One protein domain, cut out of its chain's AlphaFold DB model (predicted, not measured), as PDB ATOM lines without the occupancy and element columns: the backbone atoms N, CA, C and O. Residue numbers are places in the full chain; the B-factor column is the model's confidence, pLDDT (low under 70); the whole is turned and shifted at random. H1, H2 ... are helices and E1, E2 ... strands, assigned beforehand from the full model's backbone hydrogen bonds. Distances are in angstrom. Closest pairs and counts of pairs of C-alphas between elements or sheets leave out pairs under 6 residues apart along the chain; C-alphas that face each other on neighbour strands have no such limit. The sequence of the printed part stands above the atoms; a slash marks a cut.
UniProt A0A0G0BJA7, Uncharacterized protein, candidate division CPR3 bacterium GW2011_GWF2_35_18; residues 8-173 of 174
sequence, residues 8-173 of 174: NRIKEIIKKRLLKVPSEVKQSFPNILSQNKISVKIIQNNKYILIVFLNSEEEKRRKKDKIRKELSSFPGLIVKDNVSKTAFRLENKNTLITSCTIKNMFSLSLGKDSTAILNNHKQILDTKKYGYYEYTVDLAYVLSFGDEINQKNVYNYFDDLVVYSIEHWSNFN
ATOM      1  N   ASN A   8     -39.817  -7.207 -11.919       95.69
ATOM      2  CA  ASN A   8     -40.001  -6.168 -10.908       95.69
ATOM      3  C   ASN A   8     -39.536  -4.816 -11.437       95.69
ATOM      4  O   ASN A   8     -40.263  -3.838 -11.303       95.69
ATOM      5  N   ARG A   9     -38.411  -4.773 -12.155       96.62
ATOM      6  CA  ARG A   9     -37.945  -3.541 -12.801       96.62
ATOM      7  C   ARG A   9     -38.953  -2.974 -13.811       96.62
ATOM      8  O   ARG A   9     -39.207  -1.774 -13.798       96.62
ATOM      9  N   ILE A  10     -39.593  -3.823 -14.625       97.31
ATOM     10  CA  ILE A  10     -40.688  -3.402 -15.525       97.31
ATOM     11  C   ILE A  10     -41.875  -2.842 -14.730       97.31
ATOM     12  O   ILE A  10     -42.425  -1.799 -15.080       97.31
ATOM     13  N   LYS A  11     -42.268  -3.510 -13.638       96.69
ATOM     14  CA  LYS A  11     -43.357  -3.035 -12.771       96.69
ATOM     15  C   LYS A  11     -43.039  -1.693 -12.118       96.69
ATOM     16  O   LYS A  11     -43.943  -0.872 -12.009       96.69
ATOM     17  N   GLU A  12     -41.796  -1.456 -11.709       97.44
ATOM     18  CA  GLU A  12     -41.390  -0.170 -11.138       97.44
ATOM     19  C   GLU A  12     -41.453   0.960 -12.171       97.44
ATOM     20  O   GLU A  12     -41.966   2.032 -11.845       97.44
ATOM     21  N   ILE A  13     -41.058   0.713 -13.427       97.81
ATOM     22  CA  ILE A  13     -41.244   1.677 -14.528       97.81
ATOM     23  C   ILE A  13     -42.731   2.025 -14.683       97.81
ATOM     24  O   ILE A  13     -43.105   3.194 -14.607       97.81
ATOM     25  N   ILE A  14     -43.600   1.013 -14.796       97.50
ATOM     26  CA  ILE A  14     -45.056   1.207 -14.928       97.50
ATOM     27  C   ILE A  14     -45.617   1.985 -13.738       97.50
ATOM     28  O   ILE A  14     -46.374   2.941 -13.900       97.50
ATOM     29  N   LYS A  15     -45.242   1.594 -12.521       96.06
ATOM     30  CA  LYS A  15     -45.720   2.232 -11.298       96.06
ATOM     31  C   LYS A  15     -45.318   3.701 -11.251       96.06
ATOM     32  O   LYS A  15     -46.166   4.537 -10.957       96.06
ATOM     33  N   LYS A  16     -44.053   4.005 -11.551       95.94
ATOM     34  CA  LYS A  16     -43.505   5.364 -11.535       95.94
ATOM     35  C   LYS A  16     -44.128   6.247 -12.619       95.94
ATOM     36  O   LYS A  16     -44.515   7.366 -12.311       95.94
ATOM     37  N   ARG A  17     -44.211   5.754 -13.858       95.75
ATOM     38  CA  ARG A  17     -44.578   6.553 -15.039       95.75
ATOM     39  C   ARG A  17     -46.073   6.591 -15.339       95.75
ATOM     40  O   ARG A  17     -46.543   7.582 -15.870       95.75
ATOM     41  N   LEU A  18     -46.812   5.525 -15.026       95.62
ATOM     42  CA  LEU A  18     -48.210   5.376 -15.451       95.62
ATOM     43  C   LEU A  18     -49.197   5.370 -14.282       95.62
ATOM     44  O   LEU A  18     -50.299   5.896 -14.402       95.62
ATOM     45  N   LEU A  19     -48.829   4.786 -13.134       92.94
ATOM     46  CA  LEU A  19     -49.785   4.585 -12.035       92.94
ATOM     47  C   LEU A  19     -49.702   5.642 -10.926       92.94
ATOM     48  O   LEU A  19     -50.720   5.921 -10.296       92.94
ATOM     49  N   LYS A  20     -48.526   6.227 -10.673       93.00
ATOM     50  CA  LYS A  20     -48.302   7.239  -9.620       93.00
ATOM     51  C   LYS A  20     -48.306   8.690 -10.116       93.00
ATOM     52  O   LYS A  20     -47.943   9.580  -9.354       93.00
ATOM     53  N   VAL A  21     -48.687   8.931 -11.365       90.75
ATOM     54  CA  VAL A  21     -48.786  10.296 -11.902       90.75
ATOM     55  C   VAL A  21     -50.018  11.038 -11.351       90.75
ATOM     56  O   VAL A  21     -50.982  10.367 -10.954       90.75
ATOM     57  N   PRO A  22     -49.997  12.388 -11.313       91.00
ATOM     58  CA  PRO A  22     -51.129  13.202 -10.865       91.00
ATOM     59  C   PRO A  22     -52.417  12.920 -11.645       91.00
ATOM     60  O   PRO A  22     -52.374  12.514 -12.809       91.00
ATOM     61  N   SER A  23     -53.567  13.133 -11.003       89.38
ATOM     62  CA  SER A  23     -54.896  12.894 -11.586       89.38
ATOM     63  C   SER A  23     -55.125  13.674 -12.871       89.38
ATOM     64  O   SER A  23     -55.735  13.142 -13.791       89.38
ATOM     65  N   GLU A  24     -54.614  14.897 -12.938       88.88
ATOM     66  CA  GLU A  24     -54.764  15.824 -14.059       88.88
ATOM     67  C   GLU A  24     -54.099  15.242 -15.309       88.88
ATOM     68  O   GLU A  24     -54.710  15.168 -16.368       88.88
ATOM     69  N   VAL A  25     -52.884  14.702 -15.156       88.12
ATOM     70  CA  VAL A  25     -52.147  14.046 -16.245       88.12
ATOM     71  C   VAL A  25     -52.868  12.774 -16.701       88.12
ATOM     72  O   VAL A  25     -52.971  12.514 -17.899       88.12
ATOM     73  N   LYS A  26     -53.427  11.992 -15.764       90.50
ATOM     74  CA  LYS A  26     -54.133  10.737 -16.087       90.50
ATOM     75  C   LYS A  26     -55.388  10.923 -16.926       90.50
ATOM     76  O   LYS A  26     -55.815   9.950 -17.540       90.50
ATOM     77  N   GLN A  27     -55.980  12.116 -16.963       91.19
ATOM     78  CA  GLN A  27     -57.167  12.366 -17.787       91.19
ATOM     79  C   GLN A  27     -56.887  12.132 -19.276       91.19
ATOM     80  O   GLN A  27     -57.780  11.707 -20.000       91.19
ATOM     81  N   SER A  28     -55.635  12.322 -19.701       92.81
ATOM     82  CA  SER A  28     -55.198  12.050 -21.071       92.81
ATOM     83  C   SER A  28     -54.954  10.562 -21.365       92.81
ATOM     84  O   SER A  28     -54.891  10.159 -22.524       92.81
ATOM     85  N   PHE A  29     -54.797   9.720 -20.338       95.00
ATOM     86  CA  PHE A  29     -54.356   8.336 -20.502       95.00
ATOM     87  C   PHE A  29     -55.494   7.411 -20.962       95.00
ATOM     88  O   PHE A  29     -56.669   7.672 -20.697       95.00
ATOM     89  N   PRO A  30     -55.169   6.252 -21.572       95.25
ATOM     90  CA  PRO A  30     -56.149   5.213 -21.846       95.25
ATOM     91  C   PRO A  30     -56.934   4.834 -20.588       95.25
ATOM     92  O   PRO A  30     -56.344   4.597 -19.532       95.25
ATOM     93  N   ASN A  31     -58.256   4.689 -20.724       93.31
ATOM     94  CA  ASN A  31     -59.185   4.468 -19.607       93.31
ATOM     95  C   ASN A  31     -58.776   3.308 -18.677       93.31
ATOM     96  O   ASN A  31     -58.999   3.360 -17.470       93.31
ATOM     97  N   ILE A  32     -58.123   2.272 -19.214       95.00
ATOM     98  CA  ILE A  32     -57.595   1.160 -18.415       95.00
ATOM     99  C   ILE A  32     -56.651   1.622 -17.299       95.00
ATOM    100  O   ILE A  32     -56.667   1.017 -16.237       95.00
ATOM    101  N   LEU A  33     -55.874   2.695 -17.490       95.19
ATOM    102  CA  LEU A  33     -54.942   3.240 -16.492       95.19
ATOM    103  C   LEU A  33     -55.626   4.060 -15.386       95.19
ATOM    104  O   LEU A  33     -55.028   4.276 -14.329       95.19
ATOM    105  N   SER A  34     -56.880   4.457 -15.599       90.94
ATOM    106  CA  SER A  34     -57.704   5.189 -14.628       90.94
ATOM    107  C   SER A  34     -58.503   4.264 -13.706       90.94
ATOM    108  O   SER A  34     -59.169   4.722 -12.780       90.94
ATOM    109  N   GLN A  35     -58.442   2.947 -13.921       88.38
ATOM    110  CA  GLN A  35     -59.207   1.988 -13.131       88.38
ATOM    111  C   GLN A  35     -58.583   1.721 -11.754       88.38
ATOM    112  O   GLN A  35     -57.372   1.577 -11.603       88.38
ATOM    113  N   ASN A  36     -59.439   1.524 -10.745       82.38
ATOM    114  CA  ASN A  36     -59.019   1.233  -9.365       82.38
ATOM    115  C   ASN A  36     -58.231  -0.079  -9.219       82.38
ATOM    116  O   ASN A  36     -57.444  -0.239  -8.286       82.38
ATOM    117  N   LYS A  37     -58.479  -1.057 -10.099       88.75
ATOM    118  CA  LYS A  37     -57.846  -2.380 -10.059       88.75
ATOM    119  C   LYS A  37     -57.397  -2.785 -11.453       88.75
ATOM    120  O   LYS A  37     -58.198  -3.264 -12.252       88.75
ATOM    121  N   ILE A  38     -56.098  -2.648 -11.683       92.94
ATOM    122  CA  ILE A  38     -55.433  -3.029 -12.926       92.94
ATOM    123  C   ILE A  38     -54.433  -4.131 -12.607       92.94
ATOM    124  O   ILE A  38     -53.665  -4.022 -11.646       92.94
ATOM    125  N   SER A  39     -54.415  -5.180 -13.418       92.62
ATOM    126  CA  SER A  39     -53.345  -6.167 -13.402       92.62
ATOM    127  C   SER A  39     -52.458  -6.018 -14.630       92.62
ATOM    128  O   SER A  39     -52.911  -5.751 -15.740       92.62
ATOM    129  N   VAL A  40     -51.154  -6.183 -14.418       95.00
ATOM    130  CA  VAL A  40     -50.155  -6.133 -15.485       95.00
ATOM    131  C   VAL A  40     -49.642  -7.542 -15.727       95.00
ATOM    132  O   VAL A  40     -49.040  -8.161 -14.844       95.00
ATOM    133  N   LYS A  41     -49.846  -8.046 -16.944       94.31
ATOM    134  CA  LYS A  41     -49.333  -9.343 -17.378       94.31
ATOM    135  C   LYS A  41     -48.115  -9.153 -18.271       94.31
ATOM    136  O   LYS A  41     -48.215  -8.589 -19.352       94.31
ATOM    137  N   ILE A  42     -46.980  -9.687 -17.828       95.50
ATOM    138  CA  ILE A  42     -45.721  -9.669 -18.580       95.50
ATOM    139  C   ILE A  42     -45.474 -11.063 -19.160       95.50
ATOM    140  O   ILE A  42     -45.237 -12.025 -18.417       95.50
ATOM    141  N   ILE A  43     -45.537 -11.159 -20.484       93.69
ATOM    142  CA  ILE A  43     -45.261 -12.357 -21.279       93.69
ATOM    143  C   ILE A  43     -43.937 -12.134 -21.999       93.69
ATOM    144  O   ILE A  43     -43.725 -11.083 -22.586       93.69
ATOM    145  N   GLN A  44     -43.047 -13.120 -21.962       92.75
ATOM    146  CA  GLN A  44     -41.747 -13.027 -22.618       92.75
ATOM    147  C   GLN A  44     -41.350 -14.364 -23.231       92.75
ATOM    148  O   GLN A  44     -41.743 -15.423 -22.732       92.75
ATOM    149  N   ASN A  45     -40.530 -14.299 -24.269       91.94
ATOM    150  CA  ASN A  45     -39.785 -15.428 -24.811       91.94
ATOM    151  C   ASN A  45     -38.421 -14.932 -25.331       91.94
ATOM    152  O   ASN A  45     -37.949 -13.870 -24.939       91.94
ATOM    153  N   ASN A  46     -37.764 -15.713 -26.183       91.88
ATOM    154  CA  ASN A  46     -36.483 -15.351 -26.791       91.88
ATOM    155  C   ASN A  46     -36.581 -14.292 -27.904       91.88
ATOM    156  O   ASN A  46     -35.545 -13.786 -28.316       91.88
ATOM    157  N   LYS A  47     -37.782 -13.973 -28.395       93.75
ATOM    158  CA  LYS A  47     -38.015 -13.028 -29.496       93.75
ATOM    159  C   LYS A  47     -38.608 -11.698 -29.046       93.75
ATOM    160  O   LYS A  47     -38.415 -10.712 -29.740       93.75
ATOM    161  N   TYR A  48     -39.372 -11.660 -27.956       95.69
ATOM    162  CA  TYR A  48     -40.049 -10.436 -27.533       95.69
ATOM    163  C   TYR A  48     -40.456 -10.441 -26.056       95.69
ATOM    164  O   TYR A  48     -40.506 -11.484 -25.391       95.69
ATOM    165  N   ILE A  49     -40.838  -9.256 -25.584       96.69
ATOM    166  CA  ILE A  49     -41.625  -9.023 -24.375       96.69
ATOM    167  C   ILE A  49     -42.948  -8.331 -24.743       96.69
ATOM    168  O   ILE A  49     -43.000  -7.443 -25.590       96.69
ATOM    169  N   LEU A  50     -44.031  -8.790 -24.125       97.50
ATOM    170  CA  LEU A  50     -45.383  -8.259 -24.244       97.50
ATOM    171  C   LEU A  50     -45.882  -7.921 -22.837       97.50
ATOM    172  O   LEU A  50     -45.944  -8.792 -21.963       97.50
ATOM    173  N   ILE A  51     -46.252  -6.666 -22.627       98.19
ATOM    174  CA  ILE A  51     -46.727  -6.129 -21.352       98.19
ATOM    175  C   ILE A  51     -48.168  -5.693 -21.570       98.19
ATOM    176  O   ILE A  51     -48.404  -4.739 -22.298       98.19
ATOM    177  N   VAL A  52     -49.128  -6.396 -20.970       97.31
ATOM    178  CA  VAL A  52     -50.562  -6.138 -21.169       97.31
ATOM    179  C   VAL A  52     -51.212  -5.674 -19.879       97.31
ATOM    180  O   VAL A  52     -51.023  -6.302 -18.835       97.31
ATOM    181  N   PHE A  53     -52.009  -4.616 -19.975       96.81
ATOM    182  CA  PHE A  53     -52.840  -4.106 -18.894       96.81
ATOM    183  C   PHE A  53     -54.222  -4.738 -19.000       96.81
ATOM    184  O   PHE A  53     -54.829  -4.768 -20.070       96.81
ATOM    185  N   LEU A  54     -54.691  -5.305 -17.894       92.69
ATOM    186  CA  LEU A  54     -55.953  -6.021 -17.816       92.69
ATOM    187  C   LEU A  54     -56.788  -5.448 -16.680       92.69
ATOM    188  O   LEU A  54     -56.294  -5.226 -15.572       92.69
ATOM    189  N   ASN A  55     -58.072  -5.265 -16.953       91.19
ATOM    190  CA  ASN A  55     -59.038  -4.973 -15.912       91.19
ATOM    191  C   ASN A  55     -59.404  -6.258 -15.150       91.19
ATOM    192  O   ASN A  55     -59.160  -7.386 -15.600       91.19
ATOM    193  N   SER A  56     -59.992  -6.091 -13.966       87.38
ATOM    194  CA  SER A  56     -60.300  -7.225 -13.088       87.38
ATOM    195  C   SER A  56     -61.322  -8.211 -13.677       87.38
ATOM    196  O   SER A  56     -61.274  -9.403 -13.359       87.38
ATOM    197  N   GLU A  57     -62.230  -7.747 -14.536       87.12
ATOM    198  CA  GLU A  57     -63.232  -8.591 -15.194       87.12
ATOM    199  C   GLU A  57     -62.597  -9.436 -16.289       87.12
ATOM    200  O   GLU A  57     -62.775 -10.654 -16.319       87.12
ATOM    201  N   GLU A  58     -61.779  -8.808 -17.129       84.88
ATOM    202  CA  GLU A  58     -61.046  -9.462 -18.194       84.88
ATOM    203  C   GLU A  58     -60.102 -10.504 -17.603       84.88
ATOM    204  O   GLU A  58     -60.111 -11.643 -18.059       84.88
ATOM    205  N   GLU A  59     -59.365 -10.192 -16.531       85.38
ATOM    206  CA  GLU A  59     -58.518 -11.172 -15.845       85.38
ATOM    207  C   GLU A  59     -59.316 -12.385 -15.335       85.38
ATOM    208  O   GLU A  59     -58.897 -13.533 -15.531       85.38
ATOM    209  N   LYS A  60     -60.485 -12.160 -14.717       85.50
ATOM    210  CA  LYS A  60     -61.384 -13.242 -14.278       85.50
ATOM    211  C   LYS A  60     -61.879 -14.066 -15.462       85.50
ATOM    212  O   LYS A  60     -61.835 -15.296 -15.393       85.50
ATOM    213  N   ARG A  61     -62.301 -13.411 -16.548       84.06
ATOM    214  CA  ARG A  61     -62.709 -14.072 -17.792       84.06
ATOM    215  C   ARG A  61     -61.568 -14.938 -18.312       84.06
ATOM    216  O   ARG A  61     -61.776 -16.124 -18.541       84.06
ATOM    217  N   ARG A  62     -60.339 -14.404 -18.361       81.06
ATOM    218  CA  ARG A  62     -59.136 -15.137 -18.798       81.06
ATOM    219  C   ARG A  62     -58.856 -16.383 -17.960       81.06
ATOM    220  O   ARG A  62     -58.384 -17.371 -18.511       81.06
ATOM    221  N   LYS A  63     -59.120 -16.354 -16.651       81.12
ATOM    222  CA  LYS A  63     -58.896 -17.501 -15.748       81.12
ATOM    223  C   LYS A  63     -59.944 -18.607 -15.905       81.12
ATOM    224  O   LYS A  63     -59.606 -19.775 -15.734       81.12
ATOM    225  N   LYS A  64     -61.196 -18.253 -16.211       80.56
ATOM    226  CA  LYS A  64     -62.306 -19.215 -16.367       80.56
ATOM    227  C   LYS A  64     -62.278 -19.960 -17.703       80.56
ATOM    228  O   LYS A  64     -62.806 -21.063 -17.815       80.56
ATOM    229  N   ASP A  65     -61.656 -19.359 -18.704       77.44
ATOM    230  CA  ASP A  65     -61.701 -19.798 -20.092       77.44
ATOM    231  C   ASP A  65     -60.788 -21.019 -20.341       77.44
ATOM    232  O   ASP A  65     -59.578 -20.888 -20.545       77.44
ATOM    233  N   LYS A  66     -61.355 -22.235 -20.293       59.34
ATOM    234  CA  LYS A  66     -60.605 -23.503 -20.451       59.34
ATOM    235  C   LYS A  66     -59.879 -23.608 -21.799       59.34
ATOM    236  O   LYS A  66     -58.784 -24.163 -21.836       59.34
ATOM    237  N   ILE A  67     -60.425 -23.000 -22.858       59.78
ATOM    238  CA  ILE A  67     -59.827 -22.932 -24.205       59.78
ATOM    239  C   ILE A  67     -58.418 -22.299 -24.163       59.78
ATOM    240  O   ILE A  67     -57.528 -22.655 -24.935       59.78
ATOM    241  N   ARG A  68     -58.153 -21.418 -23.189       59.53
ATOM    242  CA  ARG A  68     -56.846 -20.761 -23.012       59.53
ATOM    243  C   ARG A  68     -55.777 -21.633 -22.363       59.53
ATOM    244  O   ARG A  68     -54.634 -21.198 -22.303       59.53
ATOM    245  N   LYS A  69     -56.112 -22.820 -21.845       56.06
ATOM    246  CA  LYS A  69     -55.087 -23.767 -21.373       56.06
ATOM    247  C   LYS A  69     -54.343 -24.408 -22.545       56.06
ATOM    248  O   LYS A  69     -53.162 -24.701 -22.412       56.06
ATOM    249  N   GLU A  70     -55.017 -24.566 -23.683       57.12
ATOM    250  CA  GLU A  70     -54.427 -25.094 -24.917       57.12
ATOM    251  C   GLU A  70     -53.868 -23.987 -25.828       57.12
ATOM    252  O   GLU A  70     -52.927 -24.219 -26.588       57.12
ATOM    253  N   LEU A  71     -54.415 -22.768 -25.744       63.94
ATOM    254  CA  LEU A  71     -53.981 -21.614 -26.536       63.94
ATOM    255  C   LEU A  71     -53.009 -20.687 -25.785       63.94
ATOM    256  O   LEU A  71     -52.923 -20.658 -24.561       63.94
ATOM    257  N   SER A  72     -52.274 -19.853 -26.527       76.88
ATOM    258  CA  SER A  72     -51.488 -18.765 -25.927       76.88
ATOM    259  C   SER A  72     -52.381 -17.767 -25.182       76.88
ATOM    260  O   SER A  72     -53.531 -17.572 -25.554       76.88
ATOM    261  N   SER A  73     -51.828 -17.040 -24.202       83.44
ATOM    262  CA  SER A  73     -52.582 -16.062 -23.389       83.44
ATOM    263  C   SER A  73     -53.356 -15.001 -24.185       83.44
ATOM    264  O   SER A  73     -54.330 -14.480 -23.649       83.44
ATOM    265  N   PHE A  74     -52.923 -14.686 -25.410       90.75
ATOM    266  CA  PHE A  74     -53.568 -13.770 -26.355       90.75
ATOM    267  C   PHE A  74     -53.527 -14.407 -27.758       90.75
ATOM    268  O   PHE A  74     -52.593 -14.147 -28.518       90.75
ATOM    269  N   PRO A  75     -54.450 -15.334 -28.078       90.12
ATOM    270  CA  PRO A  75     -54.423 -16.040 -29.357       90.12
ATOM    271  C   PRO A  75     -54.689 -15.067 -30.505       90.12
ATOM    272  O   PRO A  75     -55.497 -14.151 -30.371       90.12
ATOM    273  N   GLY A  76     -53.988 -15.237 -31.624       91.94
ATOM    274  CA  GLY A  76     -54.089 -14.332 -32.769       91.94
ATOM    275  C   GLY A  76     -53.342 -13.005 -32.607       91.94
ATOM    276  O   GLY A  76     -53.132 -12.332 -33.600       91.94
ATOM    277  N   LEU A  77     -52.861 -12.615 -31.420       95.25
ATOM    278  CA  LEU A  77     -52.226 -11.299 -31.282       95.25
ATOM    279  C   LEU A  77     -50.881 -11.216 -32.014       95.25
ATOM    280  O   LEU A  77     -50.655 -10.314 -32.807       95.25
ATOM    281  N   ILE A  78     -49.983 -12.162 -31.743       95.25
ATOM    282  CA  ILE A  78     -48.636 -12.199 -32.320       95.25
ATOM    283  C   ILE A  78     -48.447 -13.559 -32.983       95.25
ATOM    284  O   ILE A  78     -48.668 -14.598 -32.348       95.25
ATOM    285  N   VAL A  79     -48.048 -13.554 -34.252       93.19
ATOM    286  CA  VAL A  79     -47.713 -14.773 -34.991       93.19
ATOM    287  C   VAL A  79     -46.443 -15.418 -34.426       93.19
ATOM    288  O   VAL A  79     -45.518 -14.735 -33.985       93.19
ATOM    289  N   LYS A  80     -46.390 -16.752 -34.406       85.25
ATOM    290  CA  LYS A  80     -45.218 -17.503 -33.919       85.25
ATOM    291  C   LYS A  80     -44.290 -17.971 -35.042       85.25
ATOM    292  O   LYS A  80     -43.088 -18.125 -34.809       85.25
ATOM    293  N   ASP A  81     -44.855 -18.203 -36.221       80.94
ATOM    294  CA  ASP A  81     -44.173 -18.621 -37.442       80.94
ATOM    295  C   ASP A  81     -44.078 -17.473 -38.459       80.94
ATOM    296  O   ASP A  81     -44.709 -16.432 -38.307       80.94
ATOM    297  N   ASN A  82     -43.261 -17.664 -39.494       74.88
ATOM    298  CA  ASN A  82     -43.077 -16.681 -40.565       74.88
ATOM    299  C   ASN A  82     -44.028 -16.920 -41.755       74.88
ATOM    300  O   ASN A  82     -43.847 -16.314 -42.805       74.88
ATOM    301  N   VAL A  83     -44.984 -17.845 -41.627       80.31
ATOM    302  CA  VAL A  83     -45.811 -18.324 -42.750       80.31
ATOM    303  C   VAL A  83     -47.226 -17.761 -42.671       80.31
ATOM    304  O   VAL A  83     -47.865 -17.516 -43.695       80.31
ATOM    305  N   SER A  84     -47.738 -17.544 -41.462       85.94
ATOM    306  CA  SER A  84     -49.107 -17.082 -41.275       85.94
ATOM    307  C   SER A  84     -49.265 -15.620 -41.683       85.94
ATOM    308  O   SER A  84     -48.415 -14.773 -41.409       85.94
ATOM    309  N   LYS A  85     -50.408 -15.306 -42.297       88.69
ATOM    310  CA  LYS A  85     -50.774 -13.933 -42.657       88.69
ATOM    311  C   LYS A  85     -50.989 -13.090 -41.399       88.69
ATOM    312  O   LYS A  85     -51.661 -13.536 -40.462       88.69
ATOM    313  N   THR A  86     -50.463 -11.868 -41.415       94.62
ATOM    314  CA  THR A  86     -50.607 -10.888 -40.333       94.62
ATOM    315  C   THR A  86     -51.168  -9.576 -40.855       94.62
ATOM    316  O   THR A  86     -50.817  -9.173 -41.961       94.62
ATOM    317  N   ALA A  87     -51.979  -8.891 -40.049       96.12
ATOM    318  CA  ALA A  87     -52.519  -7.580 -40.403       96.12
ATOM    319  C   ALA A  87     -51.428  -6.502 -40.438       96.12
ATOM    320  O   ALA A  87     -51.396  -5.681 -41.349       96.12
ATOM    321  N   PHE A  88     -50.507  -6.548 -39.475       96.00
ATOM    322  CA  PHE A  88     -49.385  -5.626 -39.381       96.00
ATOM    323  C   PHE A  88     -48.071  -6.385 -39.285       96.00
ATOM    324  O   PHE A  88     -47.970  -7.404 -38.597       96.00
ATOM    325  N   ARG A  89     -47.048  -5.842 -39.941       95.38
ATOM    326  CA  ARG A  89     -45.654  -6.231 -39.760       95.38
ATOM    327  C   ARG A  89     -44.913  -5.063 -39.128       95.38
ATOM    328  O   ARG A  89     -44.847  -3.989 -39.714       95.38
ATOM    329  N   LEU A  90     -44.410  -5.264 -37.915       94.88
ATOM    330  CA  LEU A  90     -43.689  -4.238 -37.168       94.88
ATOM    331  C   LEU A  90     -42.217  -4.251 -37.566       94.88
ATOM    332  O   LEU A  90     -41.521  -5.216 -37.277       94.88
ATOM    333  N   GLU A  91     -41.746  -3.187 -38.207       93.94
ATOM    334  CA  GLU A  91     -40.326  -3.023 -38.571       93.94
ATOM    335  C   GLU A  91     -39.685  -1.791 -37.924       93.94
ATOM    336  O   GLU A  91     -38.477  -1.612 -38.003       93.94
ATOM    337  N   ASN A  92     -40.487  -0.970 -37.239       91.31
ATOM    338  CA  ASN A  92     -40.068   0.302 -36.666       91.31
ATOM    339  C   ASN A  92     -40.214   0.312 -35.139       91.31
ATOM    340  O   ASN A  92     -40.949  -0.485 -34.543       91.31
ATOM    341  N   LYS A  93     -39.533   1.265 -34.502       94.12
ATOM    342  CA  LYS A  93     -39.740   1.622 -33.095       94.12
ATOM    343  C   LYS A  93     -40.907   2.603 -32.963       94.12
ATOM    344  O   LYS A  93     -41.229   3.325 -33.900       94.12
ATOM    345  N   ASN A  94     -41.506   2.633 -31.779       94.62
ATOM    346  CA  ASN A  94     -42.533   3.576 -31.341       94.62
ATOM    347  C   ASN A  94     -43.800   3.551 -32.208       94.62
ATOM    348  O   ASN A  94     -44.444   4.571 -32.422       94.62
ATOM    349  N   THR A  95     -44.185   2.371 -32.702       96.62
ATOM    350  CA  THR A  95     -45.412   2.230 -33.497       96.62
ATOM    351  C   THR A  95     -46.639   2.309 -32.590       96.62
ATOM    352  O   THR A  95     -46.765   1.512 -31.663       96.62
ATOM    353  N   LEU A  96     -47.589   3.202 -32.863       96.25
ATOM    354  CA  LEU A  96     -48.880   3.222 -32.172       96.25
ATOM    355  C   LEU A  96     -49.971   2.590 -33.049       96.25
ATOM    356  O   LEU A  96     -50.174   2.999 -34.188       96.25
ATOM    357  N   ILE A  97     -50.689   1.602 -32.509       96.50
ATOM    358  CA  ILE A  97     -51.858   0.975 -33.141       96.50
ATOM    359  C   ILE A  97     -53.062   1.188 -32.224       96.50
ATOM    360  O   ILE A  97     -53.137   0.611 -31.138       96.50
ATOM    361  N   THR A  98     -54.007   2.016 -32.662       95.19
ATOM    362  CA  THR A  98     -55.172   2.438 -31.869       95.19
ATOM    363  C   THR A  98     -56.488   2.012 -32.501       95.19
ATOM    364  O   THR A  98     -56.659   2.150 -33.711       95.19
ATOM    365  N   SER A  99     -57.444   1.563 -31.682       94.81
ATOM    366  CA  SER A  99     -58.843   1.313 -32.079       94.81
ATOM    367  C   SER A  99     -58.989   0.385 -33.291       94.81
ATOM    368  O   SER A  99     -59.881   0.543 -34.124       94.81
ATOM    369  N   CYS A 100     -58.096  -0.600 -33.402       96.31
ATOM    370  CA  CYS A 100     -58.072  -1.539 -34.514       96.31
ATOM    371  C   CYS A 100     -58.879  -2.800 -34.185       96.31
ATOM    372  O   CYS A 100     -58.788  -3.327 -33.078       96.31
ATOM    373  N   THR A 101     -59.639  -3.316 -35.156       97.50
ATOM    374  CA  THR A 101     -60.307  -4.623 -35.057       97.50
ATOM    375  C   THR A 101     -59.758  -5.572 -36.112       97.50
ATOM    376  O   THR A 101     -59.936  -5.346 -37.306       97.50
ATOM    377  N   ILE A 102     -59.143  -6.670 -35.673       97.00
ATOM    378  CA  ILE A 102     -58.628  -7.726 -36.548       97.00
ATOM    379  C   ILE A 102     -59.509  -8.967 -36.432       97.00
ATOM    380  O   ILE A 102     -59.735  -9.484 -35.336       97.00
ATOM    381  N   LYS A 103     -59.990  -9.465 -37.575       96.00
ATOM    382  CA  LYS A 103     -60.859 -10.645 -37.668       96.00
ATOM    383  C   LYS A 103     -60.175 -11.768 -38.444       96.00
ATOM    384  O   LYS A 103     -59.703 -11.551 -39.554       96.00
ATOM    385  N   ASN A 104     -60.168 -12.971 -37.870       92.94
ATOM    386  CA  ASN A 104     -59.715 -14.222 -38.500       92.94
ATOM    387  C   ASN A 104     -58.290 -14.172 -39.079       92.94
ATOM    388  O   ASN A 104     -57.973 -14.863 -40.046       92.94
ATOM    389  N   MET A 105     -57.422 -13.365 -38.473       93.81
ATOM    390  CA  MET A 105     -56.022 -13.210 -38.851       93.81
ATOM    391  C   MET A 105     -55.183 -12.935 -37.605       93.81
ATOM    392  O   MET A 105     -55.708 -12.466 -36.590       93.81
ATOM    393  N   PHE A 106     -53.880 -13.210 -37.685       94.56
ATOM    394  CA  PHE A 106     -52.953 -12.714 -36.683       94.56
ATOM    395  C   PHE A 106     -52.818 -11.190 -36.777       94.56
ATOM    396  O   PHE A 106     -52.764 -10.634 -37.871       94.56
ATOM    397  N   SER A 107     -52.736 -10.504 -35.642       96.56
ATOM    398  CA  SER A 107     -52.599  -9.048 -35.623       96.56
ATOM    399  C   SER A 107     -51.192  -8.610 -36.014       96.56
ATOM    400  O   SER A 107     -51.047  -7.787 -36.910       96.56
ATOM    401  N   LEU A 108     -50.159  -9.175 -35.387       96.81
ATOM    402  CA  LEU A 108     -48.782  -8.698 -35.513       96.81
ATOM    403  C   LEU A 108     -47.823  -9.802 -35.972       96.81
ATOM    404  O   LEU A 108     -47.794 -10.892 -35.393       96.81
ATOM    405  N   SER A 109     -46.963  -9.470 -36.933       96.12
ATOM    406  CA  SER A 109     -45.623 -10.047 -37.075       96.12
ATOM    407  C   SER A 109     -44.584  -9.056 -36.564       96.12
ATOM    408  O   SER A 109     -44.732  -7.846 -36.723       96.12
ATOM    409  N   LEU A 110     -43.554  -9.572 -35.893       96.00
ATOM    410  CA  LEU A 110     -42.522  -8.758 -35.254       96.00
ATOM    411  C   LEU A 110     -41.220  -8.872 -36.046       96.00
ATOM    412  O   LEU A 110     -40.643  -9.959 -36.125       96.00
ATOM    413  N   GLY A 111     -40.756  -7.758 -36.604       95.56
ATOM    414  CA  GLY A 111     -39.381  -7.586 -37.054       95.56
ATOM    415  C   GLY A 111     -38.422  -7.522 -35.865       95.56
ATOM    416  O   GLY A 111     -38.839  -7.555 -34.706       95.56
ATOM    417  N   LYS A 112     -37.120  -7.458 -36.137       96.44
ATOM    418  CA  LYS A 112     -36.116  -7.208 -35.093       96.44
ATOM    419  C   LYS A 112     -36.230  -5.773 -34.582       96.44
ATOM    420  O   LYS A 112     -36.664  -4.901 -35.324       96.44
ATOM    421  N   ASP A 113     -35.825  -5.552 -33.332       97.62
ATOM    422  CA  ASP A 113     -35.627  -4.214 -32.751       97.62
ATOM    423  C   ASP A 113     -36.833  -3.264 -32.875       97.62
ATOM    424  O   ASP A 113     -36.691  -2.042 -32.916       97.62
ATOM    425  N   SER A 114     -38.037  -3.835 -32.909       97.75
ATOM    426  CA  SER A 114     -39.287  -3.113 -33.126       97.75
ATOM    427  C   SER A 114     -40.034  -2.931 -31.814       97.75
ATOM    428  O   SER A 114     -39.992  -3.789 -30.923       97.75
ATOM    429  N   THR A 115     -40.760  -1.824 -31.700       98.31
ATOM    430  CA  THR A 115     -41.615  -1.571 -30.543       98.31
ATOM    431  C   THR A 115     -42.976  -1.054 -30.971       98.31
ATOM    432  O   THR A 115     -43.103  -0.314 -31.949       98.31
ATOM    433  N   ALA A 116     -44.007  -1.457 -30.232       98.19
ATOM    434  CA  ALA A 116     -45.361  -1.003 -30.480       98.19
ATOM    435  C   ALA A 116     -46.175  -0.812 -29.204       98.19
ATOM    436  O   ALA A 116     -45.998  -1.525 -28.215       98.19
ATOM    437  N   ILE A 117     -47.116   0.121 -29.280       98.31
ATOM    438  CA  ILE A 117     -48.173   0.355 -28.309       98.31
ATOM    439  C   ILE A 117     -49.480  -0.053 -28.978       98.31
ATOM    440  O   ILE A 117     -49.819   0.434 -30.054       98.31
ATOM    441  N   LEU A 118     -50.211  -0.958 -28.341       98.06
ATOM    442  CA  LEU A 118     -51.565  -1.322 -28.738       98.06
ATOM    443  C   LEU A 118     -52.526  -0.633 -27.781       98.06
ATOM    444  O   LEU A 118     -52.408  -0.830 -26.573       98.06
ATOM    445  N   ASN A 119     -53.468   0.137 -28.306       96.88
ATOM    446  CA  ASN A 119     -54.493   0.811 -27.520       96.88
ATOM    447  C   ASN A 119     -55.871   0.469 -28.091       96.88
ATOM    448  O   ASN A 119     -56.120   0.689 -29.276       96.88
ATOM    449  N   ASN A 120     -56.758  -0.084 -27.264       95.94
ATOM    450  CA  ASN A 120     -58.091  -0.530 -27.680       95.94
ATOM    451  C   ASN A 120     -58.056  -1.468 -28.912       95.94
ATOM    452  O   ASN A 120     -58.765  -1.274 -29.901       95.94
ATOM    453  N   HIS A 121     -57.178  -2.474 -28.881       96.50
ATOM    454  CA  HIS A 121     -56.998  -3.419 -29.986       96.50
ATOM    455  C   HIS A 121     -57.906  -4.637 -29.821       96.50
ATOM    456  O   HIS A 121     -57.736  -5.434 -28.895       96.50
ATOM    457  N   LYS A 122     -58.858  -4.814 -30.732       96.62
ATOM    458  CA  LYS A 122     -59.843  -5.893 -30.716       96.62
ATOM    459  C   LYS A 122     -59.419  -7.038 -31.630       96.62
ATOM    460  O   LYS A 122     -59.147  -6.850 -32.813       96.62
ATOM    461  N   GLN A 123     -59.419  -8.251 -31.092       95.75
ATOM    462  CA  GLN A 123     -59.149  -9.474 -31.837       95.75
ATOM    463  C   GLN A 123     -60.386 -10.368 -31.835       95.75
ATOM    464  O   GLN A 123     -60.908 -10.733 -30.779       95.75
ATOM    465  N   ILE A 124     -60.795 -10.769 -33.035       95.31
ATOM    466  CA  ILE A 124     -61.868 -11.727 -33.286       95.31
ATOM    467  C   ILE A 124     -61.265 -12.919 -34.031       95.31
ATOM    468  O   ILE A 124     -60.581 -12.752 -35.043       95.31
ATOM    469  N   LEU A 125     -61.492 -14.122 -33.522       91.50
ATOM    470  CA  LEU A 125     -61.087 -15.381 -34.132       91.50
ATOM    471  C   LEU A 125     -62.304 -16.288 -34.216       91.50
ATOM    472  O   LEU A 125     -62.903 -16.615 -33.204       91.50
ATOM    473  N   ASP A 126     -62.632 -16.720 -35.416       92.38
ATOM    474  CA  ASP A 126     -63.648 -17.718 -35.687       92.38
ATOM    475  C   ASP A 126     -62.965 -18.860 -36.434       92.38
ATOM    476  O   ASP A 126     -62.581 -18.736 -37.602       92.38
ATOM    477  N   THR A 127     -62.683 -19.939 -35.706       84.94
ATOM    478  CA  THR A 127     -61.932 -21.078 -36.239       84.94
ATOM    479  C   THR A 127     -62.741 -22.352 -36.093       84.94
ATOM    480  O   THR A 127     -63.367 -22.586 -35.063       84.94
ATOM    481  N   LYS A 128     -62.636 -23.253 -37.074       86.88
ATOM    482  CA  LYS A 128     -63.317 -24.558 -37.022       86.88
ATOM    483  C   LYS A 128     -62.964 -25.376 -35.772       86.88
ATOM    484  O   LYS A 128     -63.787 -26.143 -35.298       86.88
ATOM    485  N   LYS A 129     -61.736 -25.227 -35.257       81.50
ATOM    486  CA  LYS A 129     -61.220 -26.015 -34.128       81.50
ATOM    487  C   LYS A 129     -61.597 -25.441 -32.760       81.50
ATOM    488  O   LYS A 129     -61.833 -26.210 -31.838       81.50
ATOM    489  N   TYR A 130     -61.616 -24.115 -32.621       78.94
ATOM    490  CA  TYR A 130     -61.773 -23.447 -31.322       78.94
ATOM    491  C   TYR A 130     -63.046 -22.592 -31.215       78.94
ATOM    492  O   TYR A 130     -63.292 -22.013 -30.161       78.94
ATOM    493  N   GLY A 131     -63.855 -22.527 -32.278       87.12
ATOM    494  CA  GLY A 131     -65.082 -21.734 -32.342       87.12
ATOM    495  C   GLY A 131     -64.831 -20.226 -32.419       87.12
ATOM    496  O   GLY A 131     -63.740 -19.785 -32.801       87.12
ATOM    497  N   TYR A 132     -65.866 -19.462 -32.052       90.19
ATOM    498  CA  TYR A 132     -65.834 -18.004 -31.952       90.19
ATOM    499  C   TYR A 132     -65.142 -17.550 -30.667       90.19
ATOM    500  O   TYR A 132     -65.472 -17.990 -29.563       90.19
ATOM    501  N   TYR A 133     -64.210 -16.620 -30.809       87.88
ATOM    502  CA  TYR A 133     -63.436 -16.069 -29.718       87.88
ATOM    503  C   TYR A 133     -63.148 -14.585 -29.934       87.88
ATOM    504  O   TYR A 133     -62.625 -14.177 -30.968       87.88
ATOM    505  N   GLU A 134     -63.437 -13.782 -28.914       91.75
ATOM    506  CA  GLU A 134     -63.309 -12.330 -28.959       91.75
ATOM    507  C   GLU A 134     -62.658 -11.791 -27.681       91.75
ATOM    508  O   GLU A 134     -62.924 -12.243 -26.553       91.75
ATOM    509  N   TYR A 135     -61.761 -10.822 -27.858       92.00
ATOM    510  CA  TYR A 135     -61.195 -10.044 -26.765       92.00
ATOM    511  C   TYR A 135     -60.675  -8.689 -27.232       92.00
ATOM    512  O   TYR A 135     -60.274  -8.525 -28.382       92.00
ATOM    513  N   THR A 136     -60.591  -7.765 -26.280       93.50
ATOM    514  CA  THR A 136     -59.920  -6.476 -26.444       93.50
ATOM    515  C   THR A 136     -58.643  -6.451 -25.609       93.50
ATOM    516  O   THR A 136     -58.568  -7.033 -24.521       93.50
ATOM    517  N   VAL A 137     -57.608  -5.830 -26.160       94.88
ATOM    518  CA  VAL A 137     -56.386  -5.421 -25.473       94.88
ATOM    519  C   VAL A 137     -56.494  -3.917 -25.272       94.88
ATOM    520  O   VAL A 137     -56.237  -3.152 -26.199       94.88
ATOM    521  N   ASP A 138     -56.912  -3.508 -24.073       95.38
ATOM    522  CA  ASP A 138     -57.145  -2.092 -23.764       95.38
ATOM    523  C   ASP A 138     -55.845  -1.286 -23.862       95.38
ATOM    524  O   ASP A 138     -55.820  -0.225 -24.473       95.38
ATOM    525  N   LEU A 139     -54.751  -1.827 -23.319       98.00
ATOM    526  CA  LEU A 139     -53.407  -1.290 -23.493       98.00
ATOM    527  C   LEU A 139     -52.373  -2.416 -23.454       98.00
ATOM    528  O   LEU A 139     -52.382  -3.259 -22.547       98.00
ATOM    529  N   ALA A 140     -51.441  -2.410 -24.402       98.31
ATOM    530  CA  ALA A 140     -50.255  -3.247 -24.349       98.31
ATOM    531  C   ALA A 140     -49.026  -2.575 -24.953       98.31
ATOM    532  O   ALA A 140     -49.132  -1.771 -25.870       98.31
ATOM    533  N   TYR A 141     -47.858  -2.990 -24.474       98.56
ATOM    534  CA  TYR A 141     -46.561  -2.659 -25.047       98.56
ATOM    535  C   TYR A 141     -45.900  -3.928 -25.571       98.56
ATOM    536  O   TYR A 141     -45.871  -4.954 -24.881       98.56
ATOM    537  N   VAL A 142     -45.356  -3.850 -26.777       98.19
ATOM    538  CA  VAL A 142     -44.626  -4.924 -27.448       98.19
ATOM    539  C   VAL A 142     -43.220  -4.426 -27.731       98.19
ATOM    540  O   VAL A 142     -43.060  -3.344 -28.284       98.19
ATOM    541  N   LEU A 143     -42.211  -5.211 -27.366       98.25
ATOM    542  CA  LEU A 143     -40.825  -4.961 -27.746       98.25
ATOM    543  C   LEU A 143     -40.236  -6.262 -28.271       98.25
ATOM    544  O   LEU A 143     -40.206  -7.259 -27.542       98.25
ATOM    545  N   SER A 144     -39.798  -6.269 -29.523       97.38
ATOM    546  CA  SER A 144     -39.087  -7.398 -30.110       97.38
ATOM    547  C   SER A 144     -37.583  -7.242 -29.938       97.38
ATOM    548  O   SER A 144     -37.048  -6.136 -29.894       97.38
ATOM    549  N   PHE A 145     -36.902  -8.373 -29.802       96.75
ATOM    550  CA  PHE A 145     -35.460  -8.422 -29.645       96.75
ATOM    551  C   PHE A 145     -34.763  -8.552 -30.992       96.75
ATOM    552  O   PHE A 145     -35.254  -9.213 -31.912       96.75
ATOM    553  N   GLY A 146     -33.585  -7.958 -31.065       96.25
ATOM    554  CA  GLY A 146     -32.686  -8.012 -32.198       96.25
ATOM    555  C   GLY A 146     -31.280  -7.639 -31.759       96.25
ATOM    556  O   GLY A 146     -30.809  -8.083 -30.706       96.25
ATOM    557  N   ASP A 147     -30.613  -6.860 -32.593       96.75
ATOM    558  CA  ASP A 147     -29.219  -6.493 -32.391       96.75
ATOM    559  C   ASP A 147     -29.118  -5.290 -31.429       96.75
ATOM    560  O   ASP A 147     -28.204  -5.212 -30.602       96.75
ATOM    561  N   GLU A 148     -30.125  -4.411 -31.433       97.38
ATOM    562  CA  GLU A 148     -30.174  -3.197 -30.613       97.38
ATOM    563  C   GLU A 148     -30.976  -3.362 -29.321       97.38
ATOM    564  O   GLU A 148     -30.549  -2.892 -28.265       97.38
ATOM    565  N   ILE A 149     -32.130  -4.028 -29.378       96.88
ATOM    566  CA  ILE A 149     -33.001  -4.308 -28.239       96.88
ATOM    567  C   ILE A 149     -32.748  -5.743 -27.798       96.88
ATOM    568  O   ILE A 149     -33.046  -6.712 -28.492       96.88
ATOM    569  N   ASN A 150     -32.233  -5.904 -26.588       95.56
ATOM    570  CA  ASN A 150     -31.951  -7.205 -26.008       95.56
ATOM    571  C   ASN A 150     -32.248  -7.209 -24.505       95.56
ATOM    572  O   ASN A 150     -32.609  -6.208 -23.890       95.56
ATOM    573  N   GLN A 151     -32.076  -8.364 -23.872       92.50
ATOM    574  CA  GLN A 151     -32.427  -8.558 -22.462       92.50
ATOM    575  C   GLN A 151     -31.670  -7.642 -21.492       92.50
ATOM    576  O   GLN A 151     -32.143  -7.424 -20.379       92.50
ATOM    577  N   LYS A 152     -30.501  -7.113 -21.878       93.56
ATOM    578  CA  LYS A 152     -29.706  -6.236 -21.009       93.56
ATOM    579  C   LYS A 152     -30.244  -4.806 -20.995       93.56
ATOM    580  O   LYS A 152     -30.162  -4.152 -19.959       93.56
ATOM    581  N   ASN A 153     -30.789  -4.332 -22.115       96.12
ATOM    582  CA  ASN A 153     -31.178  -2.932 -22.308       96.12
ATOM    583  C   ASN A 153     -32.680  -2.714 -22.572       96.12
ATOM    584  O   ASN A 153     -33.108  -1.566 -22.635       96.12
ATOM    585  N   VAL A 154     -33.491  -3.776 -22.643       96.62
ATOM    586  CA  VAL A 154     -34.952  -3.711 -22.847       96.62
ATOM    587  C   VAL A 154     -35.666  -2.748 -21.891       96.62
ATOM    588  O   VAL A 154     -36.667  -2.152 -22.262       96.62
ATOM    589  N   TYR A 155     -35.156  -2.562 -20.671       97.75
ATOM    590  CA  TYR A 155     -35.738  -1.634 -19.697       97.75
ATOM    591  C   TYR A 155     -35.662  -0.175 -20.137       97.75
ATOM    592  O   TYR A 155     -36.584   0.572 -19.840       97.75
ATOM    593  N   ASN A 156     -34.581   0.208 -20.821       97.50
ATOM    594  CA  ASN A 156     -34.401   1.570 -21.315       97.50
ATOM    595  C   ASN A 156     -35.403   1.811 -22.444       97.50
ATOM    596  O   ASN A 156     -36.239   2.692 -22.335       97.50
ATOM    597  N   TYR A 157     -35.438   0.902 -23.424       98.00
ATOM    598  CA  TYR A 157     -36.412   0.951 -24.517       98.00
ATOM    599  C   TYR A 157     -37.864   0.903 -24.041       98.00
ATOM    600  O   TYR A 157     -38.739   1.494 -24.664       98.00
ATOM    601  N   PHE A 158     -38.144   0.191 -22.949       98.44
ATOM    602  CA  PHE A 158     -39.477   0.182 -22.368       98.44
ATOM    603  C   PHE A 158     -39.817   1.504 -21.666       98.44
ATOM    604  O   PHE A 158     -40.926   1.987 -21.862       98.44
ATOM    605  N   ASP A 159     -38.905   2.094 -20.883       98.19
ATOM    606  CA  ASP A 159     -39.137   3.425 -20.290       98.19
ATOM    607  C   ASP A 159     -39.327   4.479 -21.391       98.19
ATOM    608  O   ASP A 159     -40.289   5.238 -21.329       98.19
ATOM    609  N   ASP A 160     -38.508   4.448 -22.447       97.88
ATOM    610  CA  ASP A 160     -38.616   5.354 -23.599       97.88
ATOM    611  C   ASP A 160     -39.964   5.204 -24.317       97.88
ATOM    612  O   ASP A 160     -40.632   6.191 -24.613       97.88
ATOM    613  N   LEU A 161     -40.416   3.967 -24.549       98.12
ATOM    614  CA  LEU A 161     -41.713   3.698 -25.176       98.12
ATOM    615  C   LEU A 161     -42.888   4.158 -24.301       98.12
ATOM    616  O   LEU A 161     -43.913   4.605 -24.815       98.12
ATOM    617  N   VAL A 162     -42.750   4.056 -22.976       98.00
ATOM    618  CA  VAL A 162     -43.733   4.593 -22.029       98.00
ATOM    619  C   VAL A 162     -43.748   6.120 -22.080       98.00
ATOM    620  O   VAL A 162     -44.829   6.700 -22.140       98.00
ATOM    621  N   VAL A 163     -42.589   6.780 -22.106       96.62
ATOM    622  CA  VAL A 163     -42.507   8.244 -22.254       96.62
ATOM    623  C   VAL A 163     -43.158   8.687 -23.564       96.62
ATOM    624  O   VAL A 163     -44.070   9.509 -23.529       96.62
ATOM    625  N   TYR A 164     -42.804   8.045 -24.679       96.75
ATOM    626  CA  TYR A 164     -43.417   8.290 -25.986       96.75
ATOM    627  C   TYR A 164     -44.948   8.151 -25.949       96.75
ATOM    628  O   TYR A 164     -45.670   8.981 -26.497       96.75
ATOM    629  N   SER A 165     -45.471   7.126 -25.263       96.50
ATOM    630  CA  SER A 165     -46.923   6.942 -25.134       96.50
ATOM    631  C   SER A 165     -47.607   8.096 -24.393       96.50
ATOM    632  O   SER A 165     -48.667   8.547 -24.818       96.50
ATOM    633  N   ILE A 166     -46.983   8.600 -23.324       95.38
ATOM    634  CA  ILE A 166     -47.520   9.679 -22.485       95.38
ATOM    635  C   ILE A 166     -47.555  10.991 -23.267       95.38
ATOM    636  O   ILE A 166     -48.564  11.695 -23.232       95.38
ATOM    637  N   GLU A 167     -46.475  11.308 -23.982       93.69
ATOM    638  CA  GLU A 167     -46.401  12.484 -24.855       93.69
ATOM    639  C   GLU A 167     -47.503  12.434 -25.910       93.69
ATOM    640  O   GLU A 167     -48.244  13.399 -26.094       93.69
ATOM    641  N   HIS A 168     -47.678  11.275 -26.546       93.12
ATOM    642  CA  HIS A 168     -48.673  11.143 -27.593       93.12
ATOM    643  C   HIS A 168     -50.105  11.312 -27.080       93.12
ATOM    644  O   HIS A 168     -50.916  11.963 -27.737       93.12
ATOM    645  N   TRP A 169     -50.423  10.747 -25.914       93.56
ATOM    646  CA  TRP A 169     -51.739  10.902 -25.296       93.56
ATOM    647  C   TRP A 169     -52.007  12.330 -24.832       93.56
ATOM    648  O   TRP A 169     -53.134  12.805 -24.947       93.56
ATOM    649  N   SER A 170     -50.979  13.026 -24.351       88.06
ATOM    650  CA  SER A 170     -51.117  14.411 -23.896       88.06
ATOM    651  C   SER A 170     -51.446  15.342 -25.070       88.06
ATOM    652  O   SER A 170     -52.393  16.115 -24.982       88.06
ATOM    653  N   ASN A 171     -50.761  15.172 -26.206       83.69
ATOM    654  CA  ASN A 171     -50.924  16.017 -27.397       83.69
ATOM    655  C   ASN A 171     -52.254  15.828 -28.148       83.69
ATOM    656  O   ASN A 171     -52.583  16.629 -29.011       83.69
ATOM    657  N   PHE A 172     -53.004  14.753 -27.884       66.81
ATOM    658  CA  PHE A 172     -54.302  14.510 -28.531       66.81
ATOM    659  C   PHE A 172     -55.490  15.157 -27.807       66.81
ATOM    660  O   PHE A 172     -56.611  15.065 -28.305       66.81
ATOM    661  N   ASN A 173     -55.268  15.755 -26.633       56.88
ATOM    662  CA  ASN A 173     -56.317  16.414 -25.847       56.88
ATOM    663  C   ASN A 173     -56.215  17.953 -25.863       56.88
ATOM    664  O   ASN A 173     -56.951  18.602 -25.122       56.88
TER     665      ASN A 173
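This is residues 8 to 173 of the 174 residues of an uncharacterized protein of candidate division CPR3 bacterium GW2011_GWF2_35_18 (UniProt A0A0G0BJA7). Look for a twisted sheet whose longest pair of strands, the hairpin E7 and E8, bends nearly at a right angle, with the small sheet of E3 and E6 face to face with part of it as a sandwich. The long helix H6 packs across E7 and E8 on the side away from E3 and E6, H1 lies side by side with H6, and H4 stands near the ends of E1 and E2. The printed part has 166 residues, with six named helices and eight named strands in the order H1 H2 H3 E1 E2 H4 H5 E3 E4 E5 E6 E7 E8 H6. The large sheet of E1, E2, E4, E5, E7 and E8 is branched and mixed, the small one is parallel, and the class is mixed, helices and strands. The whole is compact, with a radius of gyration of the C-alphas of 15.7 A and spans of 47 by 38 by 30 A.

Begin with the large sheet at C-alpha 115, (-41.615, -1.571, -30.543), where E7 starts; it runs over residues 115 to 127, 28.7 A long. E8, residues 131 to 144, runs 29.8 A, and the two bend by 86 degrees at residue 119 and by 90 degrees at residue 139. Next find E2, residues 48 to 55, 22.9 A, and E1, residues 38 to 44, 19.5 A. E4, residues 95 to 98, runs on into E5, residues 101 to 103, across a break of 2 residues, at 86 degrees. The small sheet holds E3, residues 86 to 90, and E6, residues 106 to 110. H1, residues 8 to 19, begins at C-alpha 8, (-40.001, -6.168, -10.908), and H6, residues 154 to 171, runs 25.8 A to C-alpha 171 at (-50.924, 16.017, -27.397). The other helices are H2, residues 23 to 26, H3, residues 31 to 34, H4, residues 56 to 64, and H5, residues 67 to 70.

Start at E7, which has E8 on one side and E4 and E5 on the other. E7 and E8 are an antiparallel hairpin, with N 118 and O 140 2.8 A apart, within hydrogen-bond range. E4 and E5 are both parallel to E7, with N 97 to O 117 at 2.9 A and N 124 to O 102 at 2.8 A. On the other side of E8, E2 is antiparallel to it, with N 51 to O 141 at 2.9 A. E1 and E2 form the next hairpin, with N 41 to O 52 at 2.8 A. In the small sheet E3 and E6 are parallel, with N 88 to O 107 at 2.9 A; the facing parts of the two sheets are 8.0 A centre to centre. H6 is on the large sheet at a height of 8.9 A, over E7 and E8, and runs across the strands at 66 degrees to E7 on the local plane; the C-alphas of Ile 117 and Ser 165 are its closest to E7, 7.4 A. With its residues 155 to 163 alone H6 touches H1, the same way at a shallow tilt of 10 degrees, closest at the C-alphas of Ile 13 and Asp 159, 6.4 A. H4 stands up from the sheet over E2, at a height of 8.5 A. H1 and H3 only graze that sheet. H2 and H5 are not on it; H2 is close to but not clearly touching H6, and H5 likewise with H4. In H1, H4 and H6 every O i to N i+4 pair is within hydrogen-bond range; H2, H3 and H5 are too short for such a pair.

The C-alphas of Pro 22 and Lys 128 are the two farthest apart, 47.5 A. The printed part has no cut. Its one long link is H5 to E3, residues 71 to 85. The mean pLDDT of the printed part is 91.5; residues 66 to 71 and 172 to 173 are under 70.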